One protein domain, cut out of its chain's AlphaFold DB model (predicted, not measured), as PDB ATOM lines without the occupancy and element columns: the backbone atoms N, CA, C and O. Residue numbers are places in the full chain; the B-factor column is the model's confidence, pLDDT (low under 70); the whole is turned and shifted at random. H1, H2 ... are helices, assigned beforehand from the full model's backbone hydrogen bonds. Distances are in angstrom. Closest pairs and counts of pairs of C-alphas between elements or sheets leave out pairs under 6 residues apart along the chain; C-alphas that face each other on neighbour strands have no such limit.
ATOM      1  N   ASP A   2     -40.035  20.065 -12.154       34.59
ATOM      2  CA  ASP A   2     -39.286  20.896 -13.118       34.59
ATOM      3  C   ASP A   2     -37.767  20.900 -12.915       34.59
ATOM      4  O   ASP A   2     -37.022  20.896 -13.887       34.59
ATOM      5  N   TRP A   3     -37.285  20.759 -11.677       36.31
ATOM      6  CA  TRP A   3     -35.846  20.818 -11.374       36.31
ATOM      7  C   TRP A   3     -35.015  19.674 -11.985       36.31
ATOM      8  O   TRP A   3     -33.836  19.853 -12.265       36.31
ATOM      9  N   LEU A   4     -35.619  18.499 -12.191       33.75
ATOM     10  CA  LEU A   4     -34.940  17.326 -12.755       33.75
ATOM     11  C   LEU A   4     -34.866  17.439 -14.283       33.75
ATOM     12  O   LEU A   4     -33.842  17.124 -14.873       33.75
ATOM     13  N   LYS A   5     -35.915  17.988 -14.912       37.75
ATOM     14  CA  LYS A   5     -35.900  18.352 -16.334       37.75
ATOM     15  C   LYS A   5     -34.931  19.500 -16.601       37.75
ATOM     16  O   LYS A   5     -34.157  19.406 -17.540       37.75
ATOM     17  N   GLU A   6     -34.923  20.532 -15.760       37.75
ATOM     18  CA  GLU A   6     -34.040  21.695 -15.897       37.75
ATOM     19  C   GLU A   6     -32.573  21.362 -15.587       37.75
ATOM     20  O   GLU A   6     -31.679  21.797 -16.306       37.75
ATOM     21  N   GLY A   7     -32.315  20.542 -14.563       39.38
ATOM     22  CA  GLY A   7     -30.979  20.038 -14.246       39.38
ATOM     23  C   GLY A   7     -30.428  19.150 -15.358       39.38
ATOM     24  O   GLY A   7     -29.268  19.296 -15.737       39.38
ATOM     25  N   VAL A   8     -31.275  18.301 -15.949       39.72
ATOM     26  CA  VAL A   8     -30.927  17.527 -17.144       39.72
ATOM     27  C   VAL A   8     -30.683  18.467 -18.328       39.72
ATOM     28  O   VAL A   8     -29.617  18.379 -18.914       39.72
ATOM     29  N   GLU A   9     -31.575  19.414 -18.638       42.31
ATOM     30  CA  GLU A   9     -31.442  20.360 -19.765       42.31
ATOM     31  C   GLU A   9     -30.202  21.261 -19.672       42.31
ATOM     32  O   GLU A   9     -29.541  21.530 -20.670       42.31
ATOM     33  N   LYS A  10     -29.835  21.702 -18.468       42.31
ATOM     34  CA  LYS A  10     -28.616  22.493 -18.256       42.31
ATOM     35  C   LYS A  10     -27.365  21.620 -18.250       42.31
ATOM     36  O   LYS A  10     -26.349  22.035 -18.799       42.31
ATOM     37  N   PHE A  11     -27.435  20.386 -17.742       38.97
ATOM     38  CA  PHE A  11     -26.353  19.414 -17.924       38.97
ATOM     39  C   PHE A  11     -26.114  19.153 -19.420       38.97
ATOM     40  O   PHE A  11     -24.965  19.182 -19.849       38.97
ATOM     41  N   LYS A  12     -27.171  19.067 -20.248       46.91
ATOM     42  CA  LYS A  12     -27.059  18.978 -21.721       46.91
ATOM     43  C   LYS A  12     -26.244  20.116 -22.336       46.91
ATOM     44  O   LYS A  12     -25.538  19.865 -23.306       46.91
ATOM     45  N   GLN A  13     -26.318  21.337 -21.800       41.72
ATOM     46  CA  GLN A  13     -25.510  22.470 -22.275       41.72
ATOM     47  C   GLN A  13     -24.037  22.350 -21.872       41.72
ATOM     48  O   GLN A  13     -23.164  22.733 -22.643       41.72
ATOM     49  N   VAL A  14     -23.760  21.784 -20.695       36.88
ATOM     50  CA  VAL A  14     -22.392  21.567 -20.196       36.88
ATOM     51  C   VAL A  14     -21.680  20.450 -20.969       36.88
ATOM     52  O   VAL A  14     -20.483  20.555 -21.216       36.88
ATOM     53  N   ILE A  15     -22.403  19.400 -21.379       35.62
ATOM     54  CA  ILE A  15     -21.821  18.240 -22.087       35.62
ATOM     55  C   ILE A  15     -22.142  18.172 -23.591       35.62
ATOM     56  O   ILE A  15     -21.593  17.321 -24.287       35.62
ATOM     57  N   GLY A  16     -23.004  19.054 -24.108       33.69
ATOM     58  CA  GLY A  16     -23.337  19.175 -25.533       33.69
ATOM     59  C   GLY A  16     -24.191  18.040 -26.114       33.69
ATOM     60  O   GLY A  16     -23.916  17.591 -27.224       33.69
ATOM     61  N   VAL A  17     -25.208  17.539 -25.396       37.59
ATOM     62  CA  VAL A  17     -25.987  16.356 -25.835       37.59
ATOM     63  C   VAL A  17     -27.501  16.579 -25.710       37.59
ATOM     64  O   VAL A  17     -27.986  16.842 -24.621       37.59
ATOM     65  N   GLY A  18     -28.286  16.439 -26.788       32.84
ATOM     66  CA  GLY A  18     -29.764  16.402 -26.733       32.84
ATOM     67  C   GLY A  18     -30.266  15.001 -26.359       32.84
ATOM     68  O   GLY A  18     -29.711  14.038 -26.873       32.84
ATOM     69  N   ALA A  19     -31.256  14.837 -25.464       41.53
ATOM     70  CA  ALA A  19     -31.512  13.508 -24.874       41.53
ATOM     71  C   ALA A  19     -32.968  13.000 -24.893       41.53
ATOM     72  O   ALA A  19     -33.840  13.528 -24.200       41.53
ATOM     73  N   ASP A  20     -33.137  11.902 -25.636       38.34
ATOM     74  CA  ASP A  20     -34.007  10.742 -25.389       38.34
ATOM     75  C   ASP A  20     -33.570  10.016 -24.086       38.34
ATOM     76  O   ASP A  20     -32.423  10.136 -23.649       38.34
ATOM     77  N   ARG A  21     -34.455   9.235 -23.457       42.00
ATOM     78  CA  ARG A  21     -34.190   8.428 -22.249       42.00
ATOM     79  C   ARG A  21     -33.005   7.470 -22.432       42.00
ATOM     80  O   ARG A  21     -32.187   7.341 -21.521       42.00
ATOM     81  N   SER A  22     -32.848   6.889 -23.625       41.06
ATOM     82  CA  SER A  22     -31.702   6.018 -23.950       41.06
ATOM     83  C   SER A  22     -30.352   6.753 -23.902       41.06
ATOM     84  O   SER A  22     -29.324   6.169 -23.553       41.06
ATOM     85  N   ILE A  23     -30.352   8.062 -24.180       43.47
ATOM     86  CA  ILE A  23     -29.159   8.912 -24.168       43.47
ATOM     87  C   ILE A  23     -28.754   9.236 -22.726       43.47
ATOM     88  O   ILE A  23     -27.562   9.251 -22.425       43.47
ATOM     89  N   ILE A  24     -29.711   9.426 -21.812       45.69
ATOM     90  CA  ILE A  24     -29.431   9.687 -20.387       45.69
ATOM     91  C   ILE A  24     -28.814   8.450 -19.722       45.69
ATOM     92  O   ILE A  24     -27.813   8.571 -19.015       45.69
ATOM     93  N   GLU A  25     -29.359   7.261 -19.991       49.47
ATOM     94  CA  GLU A  25     -28.852   5.990 -19.453       49.47
ATOM     95  C   GLU A  25     -27.440   5.673 -19.978       49.47
ATOM     96  O   GLU A  25     -26.544   5.339 -19.198       49.47
ATOM     97  N   GLY A  26     -27.199   5.875 -21.280       50.38
ATOM     98  CA  GLY A  26     -25.866   5.742 -21.876       50.38
ATOM     99  C   GLY A  26     -24.862   6.782 -21.363       50.38
ATOM    100  O   GLY A  26     -23.689   6.464 -21.148       50.38
ATOM    101  N   THR A  27     -25.319   8.011 -21.105       57.88
ATOM    102  CA  THR A  27     -24.483   9.093 -20.566       57.88
ATOM    103  C   THR A  27     -24.090   8.813 -19.118       57.88
ATOM    104  O   THR A  27     -22.907   8.844 -18.805       57.88
ATOM    105  N   ALA A  28     -25.027   8.445 -18.240       64.38
ATOM    106  CA  ALA A  28     -24.725   8.155 -16.836       64.38
ATOM    107  C   ALA A  28     -23.702   7.015 -16.677       64.38
ATOM    108  O   ALA A  28     -22.760   7.130 -15.892       64.38
ATOM    109  N   LEU A  29     -23.832   5.946 -17.470       66.62
ATOM    110  CA  LEU A  29     -22.869   4.842 -17.503       66.62
ATOM    111  C   LEU A  29     -21.484   5.269 -18.000       66.62
ATOM    112  O   LEU A  29     -20.467   4.840 -17.447       66.62
ATOM    113  N   ARG A  30     -21.431   6.111 -19.038       72.00
ATOM    114  CA  ARG A  30     -20.177   6.679 -19.548       72.00
ATOM    115  C   ARG A  30     -19.493   7.526 -18.479       72.00
ATOM    116  O   ARG A  30     -18.311   7.323 -18.214       72.00
ATOM    117  N   GLU A  31     -20.237   8.424 -17.844       75.75
ATOM    118  CA  GLU A  31     -19.719   9.296 -16.793       75.75
ATOM    119  C   GLU A  31     -19.234   8.486 -15.581       75.75
ATOM    120  O   GLU A  31     -18.132   8.718 -15.087       75.75
ATOM    121  N   ALA A  32     -19.978   7.466 -15.151       76.00
ATOM    122  CA  ALA A  32     -19.551   6.588 -14.063       76.00
ATOM    123  C   ALA A  32     -18.256   5.826 -14.394       76.00
ATOM    124  O   ALA A  32     -17.373   5.709 -13.544       76.00
ATOM    125  N   ARG A  33     -18.095   5.364 -15.643       83.44
ATOM    126  CA  ARG A  33     -16.861   4.703 -16.096       83.44
ATOM    127  C   ARG A  33     -15.664   5.657 -16.125       83.44
ATOM    128  O   ARG A  33     -14.573   5.258 -15.727       83.44
ATOM    129  N   ILE A  34     -15.861   6.901 -16.565       79.00
ATOM    130  CA  ILE A  34     -14.808   7.931 -16.546       79.00
ATOM    131  C   ILE A  34     -14.368   8.210 -15.105       79.00
ATOM    132  O   ILE A  34     -13.171   8.252 -14.826       79.00
ATOM    133  N   LEU A  35     -15.326   8.365 -14.185       82.81
ATOM    134  CA  LEU A  35     -15.023   8.620 -12.778       82.81
ATOM    135  C   LEU A  35     -14.264   7.455 -12.133       82.81
ATOM    136  O   LEU A  35     -13.315   7.695 -11.386       82.81
ATOM    137  N   LEU A  36     -14.649   6.212 -12.439       89.00
ATOM    138  CA  LEU A  36     -13.946   5.016 -11.975       89.00
ATOM    139  C   LEU A  36     -12.473   5.033 -12.402       89.00
ATOM    140  O   LEU A  36     -11.602   4.963 -11.538       89.00
ATOM    141  N   GLY A  37     -12.193   5.222 -13.698       86.81
ATOM    142  CA  GLY A  37     -10.817   5.284 -14.205       86.81
ATOM    143  C   GLY A  37     -10.003   6.436 -13.605       86.81
ATOM    144  O   GLY A  37      -8.816   6.290 -13.327       86.81
ATOM    145  N   TYR A  38     -10.638   7.577 -13.321       88.19
ATOM    146  CA  TYR A  38      -9.972   8.670 -12.608       88.19
ATOM    147  C   TYR A  38      -9.585   8.262 -11.175       88.19
ATOM    148  O   TYR A  38      -8.426   8.419 -10.777       88.19
ATOM    149  N   CYS A  39     -10.526   7.681 -10.423       88.88
ATOM    150  CA  CYS A  39     -10.342   7.317  -9.014       88.88
ATOM    151  C   CYS A  39      -9.393   6.126  -8.792       88.88
ATOM    152  O   CYS A  39      -8.941   5.917  -7.666       88.88
ATOM    153  N   GLU A  40      -9.048   5.371  -9.840       84.56
ATOM    154  CA  GLU A  40      -7.956   4.386  -9.811       84.56
ATOM    155  C   GLU A  40      -6.583   5.039  -9.605       84.56
ATOM    156  O   GLU A  40      -5.723   4.461  -8.941       84.56
ATOM    157  N   SER A  41      -6.396   6.251 -10.134       86.50
ATOM    158  CA  SER A  41      -5.136   7.001 -10.045       86.50
ATOM    159  C   SER A  41      -5.151   8.077  -8.958       86.50
ATOM    160  O   SER A  41      -4.139   8.303  -8.292       86.50
ATOM    161  N   ARG A  42      -6.296   8.743  -8.755       92.75
ATOM    162  CA  ARG A  42      -6.427   9.870  -7.830       92.75
ATOM    163  C   ARG A  42      -7.799   9.877  -7.146       92.75
ATOM    164  O   ARG A  42      -8.793  10.174  -7.803       92.75
ATOM    165  N   PRO A  43      -7.872   9.620  -5.826       95.25
ATOM    166  CA  PRO A  43      -9.132   9.702  -5.099       95.25
ATOM    167  C   PRO A  43      -9.613  11.153  -4.980       95.25
ATOM    168  O   PRO A  43      -8.792  12.060  -4.799       95.25
ATOM    169  N   LEU A  44     -10.932  11.352  -5.020       97.44
ATOM    170  CA  LEU A  44     -11.559  12.650  -4.761       97.44
ATOM    171  C   LEU A  44     -11.878  12.814  -3.277       97.44
ATOM    172  O   LEU A  44     -12.364  11.888  -2.626       97.44
ATOM    173  N   ARG A  45     -11.644  14.007  -2.743       97.69
ATOM    174  CA  ARG A  45     -11.900  14.348  -1.343       97.69
ATOM    175  C   ARG A  45     -12.318  15.806  -1.195       97.69
ATOM    176  O   ARG A  45     -12.186  16.612  -2.116       97.69
ATOM    177  N   ARG A  46     -12.767  16.167   0.007       96.25
ATOM    178  CA  ARG A  46     -13.098  17.551   0.343       96.25
ATOM    179  C   ARG A  46     -11.971  18.519  -0.027       96.25
ATOM    180  O   ARG A  46     -10.808  18.288   0.294       96.25
ATOM    181  N   GLY A  47     -12.349  19.621  -0.669       95.62
ATOM    182  CA  GLY A  47     -11.431  20.637  -1.186       95.62
ATOM    183  C   GLY A  47     -11.074  20.467  -2.664       95.62
ATOM    184  O   GLY A  47     -10.699  21.462  -3.286       95.62
ATOM    185  N   ASP A  48     -11.251  19.274  -3.245       95.31
ATOM    186  CA  ASP A  48     -11.094  19.078  -4.687       95.31
ATOM    187  C   ASP A  48     -12.150  19.866  -5.474       95.31
ATOM    188  O   ASP A  48     -13.258  20.139  -4.992       95.31
ATOM    189  N   ARG A  49     -11.797  20.246  -6.707       90.12
ATOM    190  CA  ARG A  49     -12.665  20.998  -7.618       90.12
ATOM    191  C   ARG A  49     -12.491  20.554  -9.068       90.12
ATOM    192  O   ARG A  49     -11.443  20.023  -9.430       90.12
ATOM    193  N   GLY A  50     -13.494  20.839  -9.892       80.25
ATOM    194  CA  GLY A  50     -13.474  20.644 -11.342       80.25
ATOM    195  C   GLY A  50     -14.360  19.494 -11.818       80.25
ATOM    196  O   GLY A  50     -15.169  18.949 -11.065       80.25
ATOM    197  N   ASP A  51     -14.190  19.112 -13.081       78.88
ATOM    198  CA  ASP A  51     -15.127  18.243 -13.806       78.88
ATOM    199  C   ASP A  51     -15.356  16.882 -13.145       78.88
ATOM    200  O   ASP A  51     -16.453  16.335 -13.205       78.88
ATOM    201  N   GLN A  52     -14.341  16.329 -12.478       82.12
ATOM    202  CA  GLN A  52     -14.471  15.042 -11.788       82.12
ATOM    203  C   GLN A  52     -15.370  15.136 -10.556       82.12
ATOM    204  O   GLN A  52     -16.123  14.209 -10.259       82.12
ATOM    205  N   VAL A  53     -15.350  16.280  -9.874       86.44
ATOM    206  CA  VAL A  53     -16.255  16.550  -8.759       86.44
ATOM    207  C   VAL A  53     -17.668  16.800  -9.275       86.44
ATOM    208  O   VAL A  53     -18.608  16.225  -8.737       86.44
ATOM    209  N   ALA A  54     -17.824  17.575 -10.351       74.44
ATOM    210  CA  ALA A  54     -19.132  17.797 -10.970       74.44
ATOM    211  C   ALA A  54     -19.767  16.471 -11.435       74.44
ATOM    212  O   ALA A  54     -20.952  16.220 -11.213       74.44
ATOM    213  N   ARG A  55     -18.951  15.577 -12.004       82.75
ATOM    214  CA  ARG A  55     -19.329  14.216 -12.396       82.75
ATOM    215  C   ARG A  55     -19.765  13.367 -11.203       82.75
ATOM    216  O   ARG A  55     -20.827  12.755 -11.256       82.75
ATOM    217  N   LEU A  56     -18.995  13.362 -10.115       84.75
ATOM    218  CA  LEU A  56     -19.375  12.690  -8.868       84.75
ATOM    219  C   LEU A  56     -20.719  13.208  -8.335       84.75
ATOM    220  O   LEU A  56     -21.602  12.422  -8.000       84.75
ATOM    221  N   GLN A  57     -20.877  14.527  -8.272       81.06
ATOM    222  CA  GLN A  57     -22.083  15.185  -7.782       81.06
ATOM    223  C   GLN A  57     -23.312  14.848  -8.634       81.06
ATOM    224  O   GLN A  57     -24.375  14.584  -8.076       81.06
ATOM    225  N   PHE A  58     -23.154  14.804  -9.959       75.00
ATOM    226  CA  PHE A  58     -24.189  14.362 -10.890       75.00
ATOM    227  C   PHE A  58     -24.606  12.909 -10.627       75.00
ATOM    228  O   PHE A  58     -25.789  12.631 -10.447       75.00
ATOM    229  N   LEU A  59     -23.642  11.985 -10.543       78.19
ATOM    230  CA  LEU A  59     -23.911  10.559 -10.329       78.19
ATOM    231  C   LEU A  59     -24.574  10.293  -8.971       78.19
ATOM    232  O   LEU A  59     -25.559   9.565  -8.900       78.19
ATOM    233  N   LEU A  60     -24.094  10.928  -7.900       80.19
ATOM    234  CA  LEU A  60     -24.738  10.868  -6.585       80.19
ATOM    235  C   LEU A  60     -26.147  11.484  -6.611       80.19
ATOM    236  O   LEU A  60     -27.068  10.941  -6.001       80.19
ATOM    237  N   GLY A  61     -26.343  12.566  -7.368       72.56
ATOM    238  CA  GLY A  61     -27.652  13.180  -7.586       72.56
ATOM    239  C   GLY A  61     -28.650  12.237  -8.266       72.56
ATOM    240  O   GLY A  61     -29.794  12.147  -7.821       72.56
ATOM    241  N   LEU A  62     -28.216  11.467  -9.274       68.25
ATOM    242  CA  LEU A  62     -29.042  10.433  -9.922       68.25
ATOM    243  C   LEU A  62     -29.494   9.338  -8.946       68.25
ATOM    244  O   LEU A  62     -30.569   8.758  -9.110       68.25
ATOM    245  N   LEU A  63     -28.692   9.065  -7.919       69.50
ATOM    246  CA  LEU A  63     -29.022   8.105  -6.867       69.50
ATOM    247  C   LEU A  63     -29.847   8.714  -5.721       69.50
ATOM    248  O   LEU A  63     -30.270   7.983  -4.826       69.50
ATOM    249  N   GLY A  64     -30.127  10.019  -5.770       72.38
ATOM    250  CA  GLY A  64     -30.961  10.730  -4.803       72.38
ATOM    251  C   GLY A  64     -30.198  11.389  -3.651       72.38
ATOM    252  O   GLY A  64     -30.831  11.881  -2.715       72.38
ATOM    253  N   TYR A  65     -28.866  11.439  -3.697       75.44
ATOM    254  CA  TYR A  65     -28.069  12.129  -2.682       75.44
ATOM    255  C   TYR A  65     -27.949  13.619  -3.009       75.44
ATOM    256  O   TYR A  65     -27.654  14.010  -4.138       75.44
ATOM    257  N   ARG A  66     -28.137  14.473  -1.999       74.44
ATOM    258  CA  ARG A  66     -27.944  15.921  -2.142       74.44
ATOM    259  C   ARG A  66     -26.485  16.284  -1.906       74.44
ATOM    260  O   ARG A  66     -25.991  16.130  -0.795       74.44
ATOM    261  N   THR A  67     -25.822  16.801  -2.934       56.78
ATOM    262  CA  THR A  67     -24.390  17.139  -2.900       56.78
ATOM    263  C   THR A  67     -24.114  18.646  -2.953       56.78
ATOM    264  O   THR A  67     -23.028  19.072  -2.573       56.78
ATOM    265  N   TYR A  68     -25.093  19.459  -3.355       66.00
ATOM    266  CA  TYR A  68     -25.000  20.918  -3.486       66.00
ATOM    267  C   TYR A  68     -26.385  21.573  -3.291       66.00
ATOM    268  O   TYR A  68     -27.409  20.884  -3.245       66.00
ATOM    269  N   THR A  69     -26.429  22.901  -3.131       51.91
ATOM    270  CA  THR A  69     -27.675  23.682  -2.936       51.91
ATOM    271  C   THR A  69     -28.278  24.216  -4.232       51.91
ATOM    272  O   THR A  69     -29.432  24.637  -4.249       51.91
ATOM    273  N   THR A  70     -27.496  24.243  -5.307       47.31
ATOM    274  CA  THR A  70     -27.911  24.674  -6.644       47.31
ATOM    275  C   THR A  70     -28.731  23.596  -7.367       47.31
ATOM    276  O   THR A  70     -28.849  22.473  -6.887       47.31
ATOM    277  N   PRO A  71     -29.330  23.897  -8.531       43.75
ATOM    278  CA  PRO A  71     -29.940  22.873  -9.388       43.75
ATOM    279  C   PRO A  71     -28.902  22.010 -10.128       43.75
ATOM    280  O   PRO A  71     -29.185  20.871 -10.491       43.75
ATOM    281  N   ILE A  72     -27.692  22.544 -10.325       51.44
ATOM    282  CA  ILE A  72     -26.597  21.938 -11.097       51.44
ATOM    283  C   ILE A  72     -25.358  21.667 -10.233       51.44
ATOM    284  O   ILE A  72     -25.132  22.431  -9.289       51.44
ATOM    285  N   PRO A  73     -24.547  20.644 -10.572       65.81
ATOM    286  CA  PRO A  73     -23.252  20.419  -9.940       65.81
ATOM    287  C   PRO A  73     -22.381  21.668 -10.023       65.81
ATOM    288  O   PRO A  73     -22.164  22.207 -11.106       65.81
ATOM    289  N   ASP A  74     -21.890  22.128  -8.878       69.44
ATOM    290  CA  ASP A  74     -21.000  23.289  -8.789       69.44
ATOM    291  C   ASP A  74     -19.525  22.915  -9.018       69.44
ATOM    292  O   ASP A  74     -18.668  23.790  -9.132       69.44
ATOM    293  N   GLY A  75     -19.219  21.614  -9.092       78.56
ATOM    294  CA  GLY A  75     -17.863  21.116  -9.267       78.56
ATOM    295  C   GLY A  75     -16.979  21.346  -8.046       78.56
ATOM    296  O   GLY A  75     -15.757  21.318  -8.183       78.56
ATOM    297  N   VAL A  76     -17.558  21.575  -6.863       88.44
ATOM    298  CA  VAL A  76     -16.830  21.824  -5.614       88.44
ATOM    299  C   VAL A  76     -17.094  20.710  -4.609       88.44
ATOM    300  O   VAL A  76     -18.223  20.440  -4.197       88.44
ATOM    301  N   PHE A  77     -16.026  20.063  -4.141       93.88
ATOM    302  CA  PHE A  77     -16.148  19.004  -3.150       93.88
ATOM    303  C   PHE A  77     -16.223  19.650  -1.764       93.88
ATOM    304  O   PHE A  77     -15.245  19.713  -1.017       93.88
ATOM    305  N   GLY A  78     -17.396  20.199  -1.453       94.00
ATOM    306  CA  GLY A  78     -17.704  20.827  -0.175       94.00
ATOM    307  C   GLY A  78     -18.226  19.847   0.884       94.00
ATOM    308  O   GLY A  78     -18.307  18.640   0.643       94.00
ATOM    309  N   PRO A  79     -18.634  20.366   2.057       95.19
ATOM    310  CA  PRO A  79     -19.173  19.554   3.152       95.19
ATOM    311  C   PRO A  79     -20.416  18.738   2.769       95.19
ATOM    312  O   PRO A  79     -20.603  17.632   3.265       95.19
ATOM    313  N   MET A  80     -21.261  19.255   1.870       88.44
ATOM    314  CA  MET A  80     -22.447  18.532   1.395       88.44
ATOM    315  C   MET A  80     -22.074  17.334   0.517       88.44
ATOM    316  O   MET A  80     -22.601  16.244   0.719       88.44
ATOM    317  N   THR A  81     -21.124  17.507  -0.408       90.44
ATOM    318  CA  THR A  81     -20.578  16.407  -1.216       90.44
ATOM    319  C   THR A  81     -19.936  15.338  -0.326       90.44
ATOM    320  O   THR A  81     -20.187  14.154  -0.519       90.44
ATOM    321  N   GLU A  82     -19.175  15.740   0.697       97.25
ATOM    322  CA  GLU A  82     -18.584  14.823   1.686       97.25
ATOM    323  C   GLU A  82     -19.647  14.034   2.456       97.25
ATOM    324  O   GLU A  82     -19.569  12.808   2.533       97.25
ATOM    325  N   ALA A  83     -20.682  14.708   2.960       93.75
ATOM    326  CA  ALA A  83     -21.785  14.055   3.658       93.75
ATOM    327  C   ALA A  83     -22.534  13.054   2.761       93.75
ATOM    328  O   ALA A  83     -22.856  11.953   3.204       93.75
ATOM    329  N   ALA A  84     -22.764  13.401   1.493       89.06
ATOM    330  CA  ALA A  84     -23.386  12.513   0.515       89.06
ATOM    331  C   ALA A  84     -22.525  11.278   0.210       89.06
ATOM    332  O   ALA A  84     -23.055  10.172   0.131       89.06
ATOM    333  N   VAL A  85     -21.204  11.446   0.082       96.75
ATOM    334  CA  VAL A  85     -20.269  10.325  -0.103       96.75
ATOM    335  C   VAL A  85     -20.274   9.411   1.118       96.75
ATOM    336  O   VAL A  85     -20.330   8.195   0.960       96.75
ATOM    337  N   ILE A  86     -20.275   9.974   2.327       94.38
ATOM    338  CA  ILE A  86     -20.366   9.200   3.572       94.38
ATOM    339  C   ILE A  86     -21.671   8.402   3.625       94.38
ATOM    340  O   ILE A  86     -21.645   7.219   3.960       94.38
ATOM    341  N   ASP A  87     -22.807   9.023   3.302       89.06
ATOM    342  CA  ASP A  87     -24.110   8.348   3.302       89.06
ATOM    343  C   ASP A  87     -24.160   7.223   2.258       89.06
ATOM    344  O   ASP A  87     -24.580   6.108   2.569       89.06
ATOM    345  N   PHE A  88     -23.639   7.479   1.054       89.56
ATOM    346  CA  PHE A  88     -23.481   6.461   0.018       89.56
ATOM    347  C   PHE A  88     -22.619   5.292   0.507       89.56
ATOM    348  O   PHE A  88     -23.044   4.140   0.466       89.56
ATOM    349  N   GLN A  89     -21.438   5.573   1.056       96.44
ATOM    350  CA  GLN A  89     -20.545   4.542   1.580       96.44
ATOM    351  C   GLN A  89     -21.224   3.693   2.661       96.44
ATOM    352  O   GLN A  89     -21.151   2.469   2.600       96.44
ATOM    353  N   ARG A  90     -21.947   4.313   3.605       92.25
ATOM    354  CA  ARG A  90     -22.684   3.587   4.654       92.25
ATOM    355  C   ARG A  90     -23.753   2.669   4.076       92.25
ATOM    356  O   ARG A  90     -23.811   1.503   4.455       92.25
ATOM    357  N   LYS A  91     -24.584   3.183   3.165       88.50
ATOM    358  CA  LYS A  91     -25.684   2.420   2.556       88.50
ATOM    359  C   LYS A  91     -25.193   1.229   1.739       88.50
ATOM    360  O   LYS A  91     -25.884   0.220   1.679       88.50
ATOM    361  N   HIS A  92     -23.998   1.333   1.168       86.12
ATOM    362  CA  HIS A  92     -23.390   0.287   0.350       86.12
ATOM    363  C   HIS A  92     -22.335  -0.551   1.100       86.12
ATOM    364  O   HIS A  92     -21.559  -1.272   0.478       86.12
ATOM    365  N   GLY A  93     -22.288  -0.480   2.438       90.06
ATOM    366  CA  GLY A  93     -21.414  -1.330   3.257       90.06
ATOM    367  C   GLY A  93     -19.914  -1.029   3.133       90.06
ATOM    368  O   GLY A  93     -19.083  -1.859   3.500       90.06
ATOM    369  N   LEU A  94     -19.551   0.149   2.624       92.31
ATOM    370  CA  LEU A  94     -18.176   0.628   2.536       92.31
ATOM    371  C   LEU A  94     -17.766   1.359   3.820       92.31
ATOM    372  O   LEU A  94     -18.594   1.843   4.596       92.31
ATOM    373  N   ARG A  95     -16.453   1.513   4.026       95.31
ATOM    374  CA  ARG A  95     -15.940   2.363   5.106       95.31
ATOM    375  C   ARG A  95     -16.323   3.830   4.824       95.31
ATOM    376  O   ARG A  95     -15.954   4.335   3.766       95.31
ATOM    377  N   PRO A  96     -16.995   4.539   5.753       96.25
ATOM    378  CA  PRO A  96     -17.494   5.898   5.532       96.25
ATOM    379  C   PRO A  96     -16.395   6.953   5.708       96.25
ATOM    380  O   PRO A  96     -16.370   7.693   6.691       96.25
ATOM    381  N   THR A  97     -15.436   6.977   4.789       97.25
ATOM    382  CA  THR A  97     -14.273   7.873   4.832       97.25
ATOM    383  C   THR A  97     -14.571   9.276   4.308       97.25
ATOM    384  O   THR A  97     -13.780  10.179   4.562       97.25
ATOM    385  N   GLY A  98     -15.654   9.462   3.542       95.88
ATOM    386  CA  GLY A  98     -15.924  10.709   2.812       95.88
ATOM    387  C   GLY A  98     -14.996  10.946   1.618       95.88
ATOM    388  O   GLY A  98     -15.092  11.975   0.951       95.88
ATOM    389  N   VAL A  99     -14.116   9.986   1.324       97.69
ATOM    390  CA  VAL A  99     -13.185  10.001   0.195       97.69
ATOM    391  C   VAL A  99     -13.691   9.039  -0.868       97.69
ATOM    392  O   VAL A  99     -13.949   7.875  -0.575       97.69
ATOM    393  N   VAL A 100     -13.788   9.506  -2.110       97.19
ATOM    394  CA  VAL A 100     -14.141   8.666  -3.257       97.19
ATOM    395  C   VAL A 100     -12.867   8.059  -3.822       97.19
ATOM    396  O   VAL A 100     -12.180   8.649  -4.654       97.19
ATOM    397  N   ASP A 101     -12.528   6.884  -3.308       94.50
ATOM    398  CA  ASP A 101     -11.481   6.022  -3.841       94.50
ATOM    399  C   ASP A 101     -12.020   5.089  -4.937       94.50
ATOM    400  O   ASP A 101     -13.208   5.101  -5.271       94.50
ATOM    401  N   LYS A 102     -11.144   4.251  -5.503       94.44
ATOM    402  CA  LYS A 102     -11.525   3.283  -6.539       94.44
ATOM    403  C   LYS A 102     -12.650   2.334  -6.110       94.44
ATOM    404  O   LYS A 102     -13.456   1.948  -6.947       94.44
ATOM    405  N   PHE A 103     -12.736   1.976  -4.827       93.81
ATOM    406  CA  PHE A 103     -13.784   1.083  -4.326       93.81
ATOM    407  C   PHE A 103     -15.132   1.800  -4.269       93.81
ATOM    408  O   PHE A 103     -16.136   1.270  -4.739       93.81
ATOM    409  N   THR A 104     -15.135   3.039  -3.780       95.31
ATOM    410  CA  THR A 104     -16.323   3.897  -3.760       95.31
ATOM    411  C   THR A 104     -16.808   4.199  -5.179       95.31
ATOM    412  O   THR A 104     -17.999   4.091  -5.460       95.31
ATOM    413  N   ALA A 105     -15.894   4.520  -6.099       93.38
ATOM    414  CA  ALA A 105     -16.224   4.781  -7.499       93.38
ATOM    415  C   ALA A 105     -16.729   3.525  -8.232       93.38
ATOM    416  O   ALA A 105     -17.641   3.619  -9.051       93.38
ATOM    417  N   TYR A 106     -16.172   2.349  -7.923       91.94
ATOM    418  CA  TYR A 106     -16.628   1.078  -8.487       91.94
ATOM    419  C   TYR A 106     -18.044   0.733  -8.025       91.94
ATOM    420  O   TYR A 106     -18.880   0.338  -8.837       91.94
ATOM    421  N   GLU A 107     -18.344   0.937  -6.743       92.44
ATOM    422  CA  GLU A 107     -19.685   0.698  -6.215       92.44
ATOM    423  C   GLU A 107     -20.705   1.684  -6.799       92.44
ATOM    424  O   GLU A 107     -21.807   1.289  -7.175       92.44
ATOM    425  N   LEU A 108     -20.309   2.947  -6.988       87.38
ATOM    426  CA  LEU A 108     -21.131   3.944  -7.676       87.38
ATOM    427  C   LEU A 108     -21.412   3.532  -9.129       87.38
ATOM    428  O   LEU A 108     -22.548   3.626  -9.593       87.38
ATOM    429  N   PHE A 109     -20.397   3.032  -9.840       87.00
ATOM    430  CA  PHE A 109     -20.555   2.499 -11.192       87.00
ATOM    431  C   PHE A 109     -21.518   1.309 -11.231       87.00
ATOM    432  O   PHE A 109     -22.409   1.288 -12.078       87.00
ATOM    433  N   LYS A 110     -21.383   0.352 -10.305       85.62
ATOM    434  CA  LYS A 110     -22.289  -0.798 -10.199       85.62
ATOM    435  C   LYS A 110     -23.732  -0.375  -9.967       85.62
ATOM    436  O   LYS A 110     -24.614  -0.879 -10.653       85.62
ATOM    437  N   GLU A 111     -23.970   0.544  -9.038       80.75
ATOM    438  CA  GLU A 111     -25.319   1.017  -8.727       80.75
ATOM    439  C   GLU A 111     -25.945   1.715  -9.945       80.75
ATOM    440  O   GLU A 111     -27.071   1.412 -10.334       80.75
ATOM    441  N   ILE A 112     -25.194   2.580 -10.634       76.00
ATOM    442  CA  ILE A 112     -25.661   3.226 -11.870       76.00
ATOM    443  C   ILE A 112     -25.908   2.190 -12.976       76.00
ATOM    444  O   ILE A 112     -26.915   2.265 -13.682       76.00
ATOM    445  N   GLN A 113     -25.034   1.191 -13.120       73.06
ATOM    446  CA  GLN A 113     -25.200   0.109 -14.091       73.06
ATOM    447  C   GLN A 113     -26.431  -0.745 -13.797       73.06
ATOM    448  O   GLN A 113     -27.151  -1.120 -14.721       73.06
ATOM    449  N   PHE A 114     -26.688  -1.033 -12.527       67.88
ATOM    450  CA  PHE A 114     -27.875  -1.746 -12.091       67.88
ATOM    451  C   PHE A 114     -29.120  -0.931 -12.456       67.88
ATOM    452  O   PHE A 114     -29.930  -1.378 -13.264       67.88
ATOM    453  N   ARG A 115     -29.222   0.328 -12.018       64.88
ATOM    454  CA  ARG A 115     -30.396   1.169 -12.318       64.88
ATOM    455  C   ARG A 115     -30.655   1.369 -13.817       64.88
ATOM    456  O   ARG A 115     -31.808   1.373 -14.238       64.88
ATOM    457  N   THR A 116     -29.604   1.510 -14.625       57.09
ATOM    458  CA  THR A 116     -29.725   1.700 -16.086       57.09
ATOM    459  C   THR A 116     -30.093   0.411 -16.820       57.09
ATOM    460  O   THR A 116     -30.977   0.422 -17.673       57.09
ATOM    461  N   LYS A 117     -29.499  -0.735 -16.459       52.94
ATOM    462  CA  LYS A 117     -29.854  -2.029 -17.060       52.94
ATOM    463  C   LYS A 117     -31.312  -2.400 -16.773       52.94
ATOM    464  O   LYS A 117     -31.994  -2.876 -17.675       52.94
ATOM    465  N   PHE A 118     -31.811  -2.121 -15.568       42.88
ATOM    466  CA  PHE A 118     -33.211  -2.363 -15.204       42.88
ATOM    467  C   PHE A 118     -34.190  -1.427 -15.927       42.88
ATOM    468  O   PHE A 118     -35.257  -1.873 -16.346       42.88
ATOM    469  N   ALA A 119     -33.817  -0.167 -16.174       42.94
ATOM    470  CA  ALA A 119     -34.655   0.766 -16.926       42.94
ATOM    471  C   ALA A 119     -34.879   0.334 -18.390       42.94
ATOM    472  O   ALA A 119     -35.979   0.509 -18.913       42.94
ATOM    473  N   SER A 120     -33.886  -0.315 -19.009       42.94
ATOM    474  CA  SER A 120     -33.982  -0.834 -20.382       42.94
ATOM    475  C   SER A 120     -34.894  -2.065 -20.547       42.94
ATOM    476  O   SER A 120     -35.245  -2.423 -21.671       42.94
ATOM    477  N   ILE A 121     -35.291  -2.708 -19.441       38.44
ATOM    478  CA  ILE A 121     -36.084  -3.952 -19.429       38.44
ATOM    479  C   ILE A 121     -37.591  -3.678 -19.241       38.44
ATOM    480  O   ILE A 121     -38.409  -4.558 -19.501       38.44
TER     481      ILE A 121
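Overview. This is residues 2 to 121 of the 190 residues of the protein "Peptidoglycan-binding protein" of Candidatus Woesearchaeota archaeon (UniProt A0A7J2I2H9). Two long helices, H2 and H5, lie side by side and run opposite ways, and the shorter H3 crosses over them at the middle of the model. H4 stands past one side of H3, towards the first residues of H5, while H1 lies off the other side without touching any helix, and residues 67 to 74 loop over the side of H3 away from H5. The printed part has 120 residues with five named helices, in the order H1, H2, H3, H4, H5, and no named strand, and its class is all helix. It is compact, with a radius of gyration of the C-alphas of 13.4 A, and rounded, with spans of 36 by 30 by 25 A.

Along the chain. H2, the longest helix, is residues 21 to 41, from C-alpha 21 at (-34.190, 8.428, -22.249) to C-alpha 41 at (-5.136, 7.001, -10.045), 31.5 A. H5 is residues 102 to 119, 25.5 A long, and its last C-alpha, 119, is at (-34.655, 0.766, -16.926). H3 is residues 51 to 62, 16.4 A. H4 is residues 79 to 91, 18.3 A. H1 is residues 2 to 15, 19.8 A, and begins with C-alpha 2 at (-39.286, 20.896, -13.118).

Arrangement. H2 and H5 touch at a shallow tilt of 13 degrees, opposite ways, with 20 pairs of C-alphas within 8 A; the closest C-alphas are those of Cys 39 and Lys 102, 4.9 A apart. H2 also touches H3, at a steep tilt of 50 degrees, opposite ways, and their closest C-alphas are those of Leu 35 and Gln 52, 6.5 A apart. H3 is the hub, touching three other helices. It only just touches H5, with 3 pairs of C-alphas within 8 A, through its residues 59 to 60 and residues 108 to 112 of H5; the closest C-alphas are those of Leu 59 and Leu 108, 7.7 A apart, at a steep tilt of 46 degrees. It only just touches H4, also with 3 pairs, through its residues 57 to 60 and residues 81 to 85 of H4; the closest C-alphas are those of Gln 57 and Thr 81, 6.8 A apart, at a steep tilt of 53 degrees. H4 and H5 are close but not clearly touching, the closest C-alphas being those of Gln 89 and Thr 104, 6.8 A apart, and they are only just about perpendicular, at 73 degrees. H1 and H3 are near each other, with 5 pairs of C-alphas within 10 A, while H1 is apart from H2, H4 and H5, and H2 is apart from H4. In H1, H3, H4 and H5 every O i to N i+4 pair is within hydrogen-bond range; in H2 16 of 17 are.

Size, cuts and confidence. The two C-alphas farthest apart are those of Gly 47 and Ile 121, 39.3 A. The printed part has no cut. The link from H3 to H4, residues 63 to 78, is long, and the link from H1 to H2 is tight. Mean pLDDT of the printed part is 72.3, and 46 residues are under 70: residues 2 to 29, 62 to 63, 67 to 74 and 114 to 121.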